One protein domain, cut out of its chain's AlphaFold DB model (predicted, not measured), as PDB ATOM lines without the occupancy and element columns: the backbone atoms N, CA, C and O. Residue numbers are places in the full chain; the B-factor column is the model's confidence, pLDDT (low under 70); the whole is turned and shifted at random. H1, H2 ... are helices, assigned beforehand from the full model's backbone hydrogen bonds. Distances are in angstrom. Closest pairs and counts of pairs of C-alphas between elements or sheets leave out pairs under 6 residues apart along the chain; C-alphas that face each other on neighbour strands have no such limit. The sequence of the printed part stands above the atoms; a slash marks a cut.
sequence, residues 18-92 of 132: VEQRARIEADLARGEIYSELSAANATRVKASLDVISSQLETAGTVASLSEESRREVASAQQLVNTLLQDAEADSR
ATOM      1  N   VAL A  18     215.080 238.486 204.203       89.00
ATOM      2  CA  VAL A  18     215.348 239.917 204.415       89.00
ATOM      3  C   VAL A  18     214.060 240.747 204.396       89.00
ATOM      4  O   VAL A  18     213.877 241.614 205.247       89.00
ATOM      5  N   GLU A  19     213.128 240.450 203.486       89.94
ATOM      6  CA  GLU A  19     211.832 241.139 203.424       89.94
ATOM      7  C   GLU A  19     210.963 240.815 204.644       89.94
ATOM      8  O   GLU A  19     210.337 241.702 205.229       89.94
ATOM      9  N   GLN A  20     210.951 239.546 205.065       90.81
ATOM     10  CA  GLN A  20     210.212 239.111 206.253       90.81
ATOM     11  C   GLN A  20     210.763 239.771 207.523       90.81
ATOM     12  O   GLN A  20     209.992 240.282 208.334       90.81
ATOM     13  N   ARG A  21     212.093 239.822 207.666       92.31
ATOM     14  CA  ARG A  21     212.788 240.503 208.762       92.31
ATOM     15  C   ARG A  21     212.416 241.983 208.814       92.31
ATOM     16  O   ARG A  21     211.963 242.448 209.856       92.31
ATOM     17  N   ALA A  22     212.553 242.698 207.696       91.06
ATOM     18  CA  ALA A  22     212.255 244.128 207.627       91.06
ATOM     19  C   ALA A  22     210.799 244.427 208.016       91.06
ATOM     20  O   ALA A  22     210.521 245.389 208.734       91.06
ATOM     21  N   ARG A  23     209.859 243.571 207.598       90.00
ATOM     22  CA  ARG A  23     208.457 243.684 208.002       90.00
ATOM     23  C   ARG A  23     208.271 243.486 209.505       90.00
ATOM     24  O   ARG A  23     207.611 244.311 210.128       90.00
ATOM     25  N   ILE A  24     208.847 242.427 210.080       89.56
ATOM     26  CA  ILE A  24     208.744 242.150 211.519       89.56
ATOM     27  C   ILE A  24     209.336 243.312 212.323       89.56
ATOM     28  O   ILE A  24     208.706 243.783 213.264       89.56
ATOM     29  N   GLU A  25     210.502 243.827 211.938       90.00
ATOM     30  CA  GLU A  25     211.126 244.977 212.600       90.00
ATOM     31  C   GLU A  25     210.258 246.241 212.514       90.00
ATOM     32  O   GLU A  25     210.104 246.950 213.512       90.00
ATOM     33  N   ALA A  26     209.635 246.499 211.361       88.38
ATOM     34  CA  ALA A  26     208.715 247.620 211.191       88.38
ATOM     35  C   ALA A  26     207.435 247.460 212.031       88.38
ATOM     36  O   ALA A  26     206.968 248.427 212.631       88.38
ATOM     37  N   ASP A  27     206.882 246.249 212.113       85.62
ATOM     38  CA  ASP A  27     205.705 245.949 212.935       85.62
ATOM     39  C   ASP A  27     206.014 246.086 214.435       85.62
ATOM     40  O   ASP A  27     205.213 246.648 215.184       85.62
ATOM     41  N   LEU A  28     207.207 245.658 214.865       86.06
ATOM     42  CA  LEU A  28     207.707 245.872 216.225       86.06
ATOM     43  C   LEU A  28     207.899 247.361 216.545       86.06
ATOM     44  O   LEU A  28     207.636 247.776 217.670       86.06
ATOM     45  N   ALA A  29     208.355 248.164 215.579       84.31
ATOM     46  CA  ALA A  29     208.554 249.603 215.761       84.31
ATOM     47  C   ALA A  29     207.233 250.385 215.819       84.31
ATOM     48  O   ALA A  29     207.120 251.335 216.592       84.31
ATOM     49  N   ARG A  30     206.232 249.985 215.023       80.75
ATOM     50  CA  ARG A  30     204.889 250.590 215.033       80.75
ATOM     51  C   ARG A  30     204.126 250.295 216.323       80.75
ATOM     52  O   ARG A  30     203.354 251.133 216.769       80.75
ATOM     53  N   GLY A  31     204.311 249.107 216.901       73.19
ATOM     54  CA  GLY A  31     203.678 248.715 218.164       73.19
ATOM     55  C   GLY A  31     202.167 248.461 218.088       73.19
ATOM     56  O   GLY A  31     201.569 248.131 219.102       73.19
ATOM     57  N   GLU A  32     201.533 248.572 216.916       71.50
ATOM     58  CA  GLU A  32     200.086 248.360 216.759       71.50
ATOM     59  C   GLU A  32     199.704 246.872 216.828       71.50
ATOM     60  O   GLU A  32     198.769 246.493 217.531       71.50
ATOM     61  N   ILE A  33     200.454 246.016 216.126       72.75
ATOM     62  CA  ILE A  33     200.153 244.579 215.984       72.75
ATOM     63  C   ILE A  33     200.599 243.789 217.223       72.75
ATOM     64  O   ILE A  33     199.954 242.823 217.622       72.75
ATOM     65  N   TYR A  34     201.688 244.230 217.853       79.50
ATOM     66  CA  TYR A  34     202.326 243.566 218.990       79.50
ATOM     67  C   TYR A  34     202.342 244.469 220.231       79.50
ATOM     68  O   TYR A  34     203.322 244.488 220.973       79.50
ATOM     69  N   SER A  35     201.273 245.239 220.446       77.19
ATOM     70  CA  SER A  35     201.162 246.212 221.551       77.19
ATOM     71  C   SER A  35     201.347 245.594 222.943       77.19
ATOM     72  O   SER A  35     201.790 246.272 223.868       77.19
ATOM     73  N   GLU A  36     201.056 244.301 223.094       81.50
ATOM     74  CA  GLU A  36     201.234 243.548 224.342       81.50
ATOM     75  C   GLU A  36     202.602 242.836 224.444       81.50
ATOM     76  O   GLU A  36     202.911 242.215 225.464       81.50
ATOM     77  N   LEU A  37     203.460 242.930 223.421       85.69
ATOM     78  CA  LEU A  37     204.800 242.348 223.452       85.69
ATOM     79  C   LEU A  37     205.712 243.144 224.395       85.69
ATOM     80  O   LEU A  37     205.941 244.340 224.224       85.69
ATOM     81  N   SER A  38     206.296 242.463 225.381       85.25
ATOM     82  CA  SER A  38     207.252 243.094 226.293       85.25
ATOM     83  C   SER A  38     208.551 243.498 225.584       85.25
ATOM     84  O   SER A  38     208.999 242.834 224.648       85.25
ATOM     85  N   ALA A  39     209.228 244.533 226.096       86.50
ATOM     86  CA  ALA A  39     210.538 244.952 225.588       86.50
ATOM     87  C   ALA A  39     211.573 243.810 225.617       86.50
ATOM     88  O   ALA A  39     212.355 243.656 224.683       86.50
ATOM     89  N   ALA A  40     211.537 242.959 226.649       87.25
ATOM     90  CA  ALA A  40     212.403 241.786 226.744       87.25
ATOM     91  C   ALA A  40     212.132 240.777 225.615       87.25
ATOM     92  O   ALA A  40     213.070 240.273 224.999       87.25
ATOM     93  N   ASN A  41     210.859 240.508 225.308       89.88
ATOM     94  CA  ASN A  41     210.501 239.620 224.203       89.88
ATOM     95  C   ASN A  41     210.842 240.243 222.843       89.88
ATOM     96  O   ASN A  41     211.341 239.533 221.976       89.88
ATOM     97  N   ALA A  42     210.671 241.556 222.668       89.50
ATOM     98  CA  ALA A  42     211.094 242.257 221.455       89.50
ATOM     99  C   ALA A  42     212.612 242.143 221.222       89.50
ATOM    100  O   ALA A  42     213.046 241.870 220.103       89.50
ATOM    101  N   THR A  43     213.426 242.278 222.275       92.38
ATOM    102  CA  THR A  43     214.877 242.052 222.194       92.38
ATOM    103  C   THR A  43     215.204 240.610 221.812       92.38
ATOM    104  O   THR A  43     216.070 240.387 220.970       92.38
ATOM    105  N   ARG A  44     214.492 239.625 222.375       93.50
ATOM    106  CA  ARG A  44     214.674 238.207 222.018       93.50
ATOM    107  C   ARG A  44     214.341 237.937 220.554       93.50
ATOM    108  O   ARG A  44     215.114 237.256 219.893       93.50
ATOM    109  N   VAL A  45     213.249 238.509 220.039       93.38
ATOM    110  CA  VAL A  45     212.888 238.400 218.617       93.38
ATOM    111  C   VAL A  45     214.007 238.954 217.737       93.38
ATOM    112  O   VAL A  45     214.451 238.262 216.827       93.38
ATOM    113  N   LYS A  46     214.508 240.160 218.033       93.56
ATOM    114  CA  LYS A  46     215.611 240.772 217.274       93.56
ATOM    115  C   LYS A  46     216.874 239.909 217.297       93.56
ATOM    116  O   LYS A  46     217.406 239.596 216.241       93.56
ATOM    117  N   ALA A  47     217.279 239.436 218.475       95.06
ATOM    118  CA  ALA A  47     218.442 238.562 218.612       95.06
ATOM    119  C   ALA A  47     218.291 237.257 217.808       95.06
ATOM    120  O   ALA A  47     219.233 236.815 217.157       95.06
ATOM    121  N   SER A  48     217.102 236.646 217.804       95.00
ATOM    122  CA  SER A  48     216.837 235.453 216.991       95.00
ATOM    123  C   SER A  48     216.862 235.738 215.488       95.00
ATOM    124  O   SER A  48     217.358 234.907 214.730       95.00
ATOM    125  N   LEU A  49     216.374 236.901 215.044       94.38
ATOM    126  CA  LEU A  49     216.483 237.324 213.643       94.38
ATOM    127  C   LEU A  49     217.946 237.531 213.226       94.38
ATOM    128  O   LEU A  49     218.316 237.143 212.119       94.38
ATOM    129  N   ASP A  50     218.783 238.075 214.111       94.88
ATOM    130  CA  ASP A  50     220.217 238.252 213.857       94.88
ATOM    131  C   ASP A  50     220.953 236.911 213.724       94.88
ATOM    132  O   ASP A  50     221.751 236.742 212.801       94.88
ATOM    133  N   VAL A  51     220.641 235.927 214.579       93.06
ATOM    134  CA  VAL A  51     221.190 234.559 214.469       93.06
ATOM    135  C   VAL A  51     220.858 233.947 213.108       93.06
ATOM    136  O   VAL A  51     221.740 233.416 212.434       93.06
ATOM    137  N   ILE A  52     219.600 234.060 212.672       91.94
ATOM    138  CA  ILE A  52     219.172 233.547 211.365       91.94
ATOM    139  C   ILE A  52     219.920 234.262 210.233       91.94
ATOM    140  O   ILE A  52     220.414 233.593 209.328       91.94
ATOM    141  N   SER A  53     220.047 235.594 210.295       92.81
ATOM    142  CA  SER A  53     220.788 236.381 209.296       92.81
ATOM    143  C   SER A  53     222.234 235.906 209.173       92.81
ATOM    144  O   SER A  53     222.674 235.574 208.080       92.81
ATOM    145  N   SER A  54     222.938 235.774 210.300       92.56
ATOM    146  CA  SER A  54     224.344 235.354 210.345       92.56
ATOM    147  C   SER A  54     224.569 233.963 209.738       92.56
ATOM    148  O   SER A  54     225.478 233.753 208.927       92.56
ATOM    149  N   GLN A  55     223.695 233.005 210.065       90.88
ATOM    150  CA  GLN A  55     223.783 231.652 209.515       90.88
ATOM    151  C   GLN A  55     223.502 231.636 208.002       90.88
ATOM    152  O   GLN A  55     224.198 230.954 207.245       90.88
ATOM    153  N   LEU A  56     222.522 232.418 207.539       88.75
ATOM    154  CA  LEU A  56     222.201 232.539 206.115       88.75
ATOM    155  C   LEU A  56     223.281 233.274 205.320       88.75
ATOM    156  O   LEU A  56     223.560 232.876 204.195       88.75
ATOM    157  N   GLU A  57     223.917 234.297 205.883       88.69
ATOM    158  CA  GLU A  57     225.044 234.999 205.258       88.69
ATOM    159  C   GLU A  57     226.257 234.076 205.092       88.69
ATOM    160  O   GLU A  57     226.930 234.113 204.064       88.69
ATOM    161  N   THR A  58     226.494 233.196 206.068       86.94
ATOM    162  CA  THR A  58     227.612 232.242 206.042       86.94
ATOM    163  C   THR A  58     227.401 231.121 205.020       86.94
ATOM    164  O   THR A  58     228.323 230.765 204.288       86.94
ATOM    165  N   ALA A  59     226.197 230.544 204.959       84.25
ATOM    166  CA  ALA A  59     225.904 229.404 204.084       84.25
ATOM    167  C   ALA A  59     225.295 229.796 202.724       84.25
ATOM    168  O   ALA A  59     225.179 228.957 201.832       84.25
ATOM    169  N   GLY A  60     224.849 231.041 202.566       80.06
ATOM    170  CA  GLY A  60     224.116 231.556 201.407       80.06
ATOM    171  C   GLY A  60     222.649 231.113 201.351       80.06
ATOM    172  O   GLY A  60     221.773 231.911 201.025       80.06
ATOM    173  N   THR A  61     222.352 229.850 201.674       81.25
ATOM    174  CA  THR A  61     220.983 229.310 201.668       81.25
ATOM    175  C   THR A  61     220.729 228.366 202.841       81.25
ATOM    176  O   THR A  61     221.649 227.731 203.353       81.25
ATOM    177  N   VAL A  62     219.454 228.194 203.216       81.88
ATOM    178  CA  VAL A  62     219.040 227.212 204.240       81.88
ATOM    179  C   VAL A  62     219.448 225.783 203.861       81.88
ATOM    180  O   VAL A  62     219.798 224.984 204.729       81.88
ATOM    181  N   ALA A  63     219.419 225.453 202.566       83.12
ATOM    182  CA  ALA A  63     219.779 224.126 202.066       83.12
ATOM    183  C   ALA A  63     221.275 223.816 202.244       83.12
ATOM    184  O   ALA A  63     221.645 222.660 202.433       83.12
ATOM    185  N   SER A  64     222.113 224.853 202.232       86.25
ATOM    186  CA  SER A  64     223.568 224.762 202.386       86.25
ATOM    187  C   SER A  64     224.032 224.747 203.848       86.25
ATOM    188  O   SER A  64     225.221 224.572 204.104       86.25
ATOM    189  N   LEU A  65     223.123 224.930 204.814       88.56
ATOM    190  CA  LEU A  65     223.453 224.895 206.239       88.56
ATOM    191  C   LEU A  65     223.848 223.488 206.698       88.56
ATOM    192  O   LEU A  65     223.244 222.490 206.293       88.56
ATOM    193  N   SER A  66     224.802 223.434 207.634       91.69
ATOM    194  CA  SER A  66     225.090 222.220 208.399       91.69
ATOM    195  C   SER A  66     223.849 221.763 209.177       91.69
ATOM    196  O   SER A  66     222.967 222.562 209.497       91.69
ATOM    197  N   GLU A  67     223.782 220.481 209.531       89.94
ATOM    198  CA  GLU A  67     222.682 219.948 210.348       89.94
ATOM    199  C   GLU A  67     222.546 220.672 211.699       89.94
ATOM    200  O   GLU A  67     221.441 220.837 212.213       89.94
ATOM    201  N   GLU A  68     223.658 221.129 212.274       90.88
ATOM    202  CA  GLU A  68     223.662 221.911 213.510       90.88
ATOM    203  C   GLU A  68     223.103 223.320 213.293       90.88
ATOM    204  O   GLU A  68     222.129 223.694 213.948       90.88
ATOM    205  N   SER A  69     223.628 224.057 212.308       89.88
ATOM    206  CA  SER A  69     223.151 225.403 211.965       89.88
ATOM    207  C   SER A  69     221.678 225.396 211.547       89.88
ATOM    208  O   SER A  69     220.926 226.310 211.875       89.88
ATOM    209  N   ARG A  70     221.222 224.340 210.859       90.62
ATOM    210  CA  ARG A  70     219.814 224.178 210.478       90.62
ATOM    211  C   ARG A  70     218.915 224.015 211.702       90.62
ATOM    212  O   ARG A  70     217.842 224.613 211.743       90.62
ATOM    213  N   ARG A  71     219.338 223.234 212.706       92.00
ATOM    214  CA  ARG A  71     218.602 223.100 213.974       92.00
ATOM    215  C   ARG A  71     218.541 224.422 214.730       92.00
ATOM    216  O   ARG A  71     217.485 224.763 215.256       92.00
ATOM    217  N   GLU A  72     219.642 225.166 214.761       92.88
ATOM    218  CA  GLU A  72     219.689 226.479 215.405       92.88
ATOM    219  C   GLU A  72     218.736 227.474 214.728       92.88
ATOM    220  O   GLU A  72     217.905 228.084 215.400       92.88
ATOM    221  N   VAL A  73     218.776 227.565 213.396       92.25
ATOM    222  CA  VAL A  73     217.871 228.411 212.604       92.25
ATOM    223  C   VAL A  73     216.409 228.012 212.811       92.25
ATOM    224  O   VAL A  73     215.566 228.880 213.030       92.25
ATOM    225  N   ALA A  74     216.098 226.712 212.805       91.94
ATOM    226  CA  ALA A  74     214.742 226.225 213.055       91.94
ATOM    227  C   ALA A  74     214.252 226.580 214.469       91.94
ATOM    228  O   ALA A  74     213.114 227.016 214.642       91.94
ATOM    229  N   SER A  75     215.122 226.452 215.475       94.12
ATOM    230  CA  SER A  75     214.829 226.846 216.857       94.12
ATOM    231  C   SER A  75     214.580 228.355 216.974       94.12
ATOM    232  O   SER A  75     213.574 228.776 217.546       94.12
ATOM    233  N   ALA A  76     215.440 229.175 216.363       93.69
ATOM    234  CA  ALA A  76     215.295 230.628 216.334       93.69
ATOM    235  C   ALA A  76     213.997 231.054 215.628       93.69
ATOM    236  O   ALA A  76     213.249 231.884 216.146       93.69
ATOM    237  N   GLN A  77     213.679 230.437 214.488       93.62
ATOM    238  CA  GLN A  77     212.434 230.677 213.762       93.62
ATOM    239  C   GLN A  77     211.213 230.308 214.611       93.62
ATOM    240  O   GLN A  77     210.242 231.065 214.661       93.62
ATOM    241  N   GLN A  78     211.246 229.157 215.286       93.75
ATOM    242  CA  GLN A  78     210.166 228.738 216.170       93.75
ATOM    243  C   GLN A  78     209.983 229.725 217.327       93.75
ATOM    244  O   GLN A  78     208.853 230.113 217.609       93.75
ATOM    245  N   LEU A  79     211.072 230.176 217.956       93.69
ATOM    246  CA  LEU A  79     211.017 231.150 219.043       93.69
ATOM    247  C   LEU A  79     210.379 232.471 218.594       93.69
ATOM    248  O   LEU A  79     209.477 232.965 219.270       93.69
ATOM    249  N   VAL A  80     210.804 233.016 217.451       92.75
ATOM    250  CA  VAL A  80     210.208 234.235 216.880       92.75
ATOM    251  C   VAL A  80     208.716 234.034 216.644       92.75
ATOM    252  O   VAL A  80     207.910 234.831 217.115       92.75
ATOM    253  N   ASN A  81     208.340 232.945 215.973       93.06
ATOM    254  CA  ASN A  81     206.944 232.667 215.650       93.06
ATOM    255  C   ASN A  81     206.069 232.546 216.899       93.06
ATOM    256  O   ASN A  81     204.995 233.140 216.931       93.06
ATOM    257  N   THR A  82     206.534 231.847 217.937       91.19
ATOM    258  CA  THR A  82     205.798 231.731 219.202       91.19
ATOM    259  C   THR A  82     205.615 233.095 219.866       91.19
ATOM    260  O   THR A  82     204.500 233.446 220.234       91.19
ATOM    261  N   LEU A  83     206.677 233.903 219.971       90.75
ATOM    262  CA  LEU A  83     206.598 235.215 220.623       90.75
ATOM    263  C   LEU A  83     205.668 236.187 219.887       90.75
ATOM    264  O   LEU A  83     204.915 236.918 220.530       90.75
ATOM    265  N   LEU A  84     205.718 236.204 218.552       89.19
ATOM    266  CA  LEU A  84     204.841 237.052 217.743       89.19
ATOM    267  C   LEU A  84     203.385 236.579 217.812       89.19
ATOM    268  O   LEU A  84     202.485 237.408 217.933       89.19
ATOM    269  N   GLN A  85     203.154 235.263 217.790       88.50
ATOM    270  CA  GLN A  85     201.817 234.685 217.900       88.50
ATOM    271  C   GLN A  85     201.181 234.967 219.268       88.50
ATOM    272  O   GLN A  85     200.012 235.353 219.326       88.50
ATOM    273  N   ASP A  86     201.941 234.821 220.356       85.31
ATOM    274  CA  ASP A  86     201.472 235.137 221.708       85.31
ATOM    275  C   ASP A  86     201.118 236.625 221.831       85.31
ATOM    276  O   ASP A  86     200.044 236.979 222.320       85.31
ATOM    277  N   ALA A  87     201.977 237.509 221.317       86.31
ATOM    278  CA  ALA A  87     201.722 238.946 221.342       86.31
ATOM    279  C   ALA A  87     200.517 239.360 220.493       86.31
ATOM    280  O   ALA A  87     199.747 240.223 220.915       86.31
ATOM    281  N   GLU A  88     200.322 238.758 219.318       84.44
ATOM    282  CA  GLU A  88     199.131 238.998 218.500       84.44
ATOM    283  C   GLU A  88     197.865 238.536 219.237       84.44
ATOM    284  O   GLU A  88     196.860 239.250 219.264       84.44
ATOM    285  N   ALA A  89     197.907 237.355 219.862       82.69
ATOM    286  CA  ALA A  89     196.784 236.815 220.618       82.69
ATOM    287  C   ALA A  89     196.394 237.733 221.786       82.69
ATOM    288  O   ALA A  89     195.207 238.017 221.967       82.69
ATOM    289  N   ASP A  90     197.381 238.244 222.523       82.06
ATOM    290  CA  ASP A  90     197.155 239.141 223.655       82.06
ATOM    291  C   ASP A  90     196.712 240.548 223.215       82.06
ATOM    292  O   ASP A  90     195.897 241.169 223.903       82.06
ATOM    293  N   SER A  91     197.165 241.034 222.054       80.88
ATOM    294  CA  SER A  91     196.848 242.380 221.539       80.88
ATOM    295  C   SER A  91     195.416 242.521 221.001       80.88
ATOM    296  O   SER A  91     194.951 243.630 220.732       80.88
ATOM    297  N   ARG A  92     194.667 241.419 220.860       80.31
ATOM    298  CA  ARG A  92     193.271 241.447 220.390       80.31
ATOM    299  C   ARG A  92     192.375 242.215 221.365       80.31
ATOM    300  O   ARG A  92     192.225 241.832 222.525       80.31
TER     301      ARG A  92
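This is residues 18 to 92 of the 132 residues of an uncharacterized protein of Luteimonas sp. MC1572 (UniProt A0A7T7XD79). A long helical hairpin, H2 and H3, makes the length of a rod, and the shorter H1 runs beside H2 but stays away from H3. The printed part has 75 residues with three named helices, H1, H2 and H3 in that order, and no named strand; the class is all helix. The whole is compact, with a radius of gyration of the C-alphas of 13.1 A and spans of 39 by 19 by 17 A.

H1, residues 18 to 30, and H2, residues 39 to 59, form a helical hairpin, opposite ways at a shallow tilt of 13 degrees. They only just touch, with 3 pairs of C-alphas within 8 A and residues 42 to 49 alone of H2; the closest C-alphas, of Arg 21 and Leu 49, are 6.9 A apart. H2 and H3, residues 67 to 91, form a second helical hairpin, opposite ways at a shallow tilt of 30 degrees. They touch, the closest C-alphas being those of Ser 48 and Ala 76, 5.1 A apart. H1 and H3 are apart. In H1, H2 and H3 every O i to N i+4 pair is within hydrogen-bond range.

H1 begins at C-alpha 18 (215.348, 239.917, 204.415) and is 18.3 A long from first to last C-alpha. H2 measures 30.7 A. H3, 36.0 A, ends at C-alpha 91 (196.848, 242.380, 221.539).

The C-alphas farthest apart, of Ser 66 and Arg 92, are 39.1 A apart. The printed part has no cut, both links are short, and no printed residue is under 70 in pLDDT.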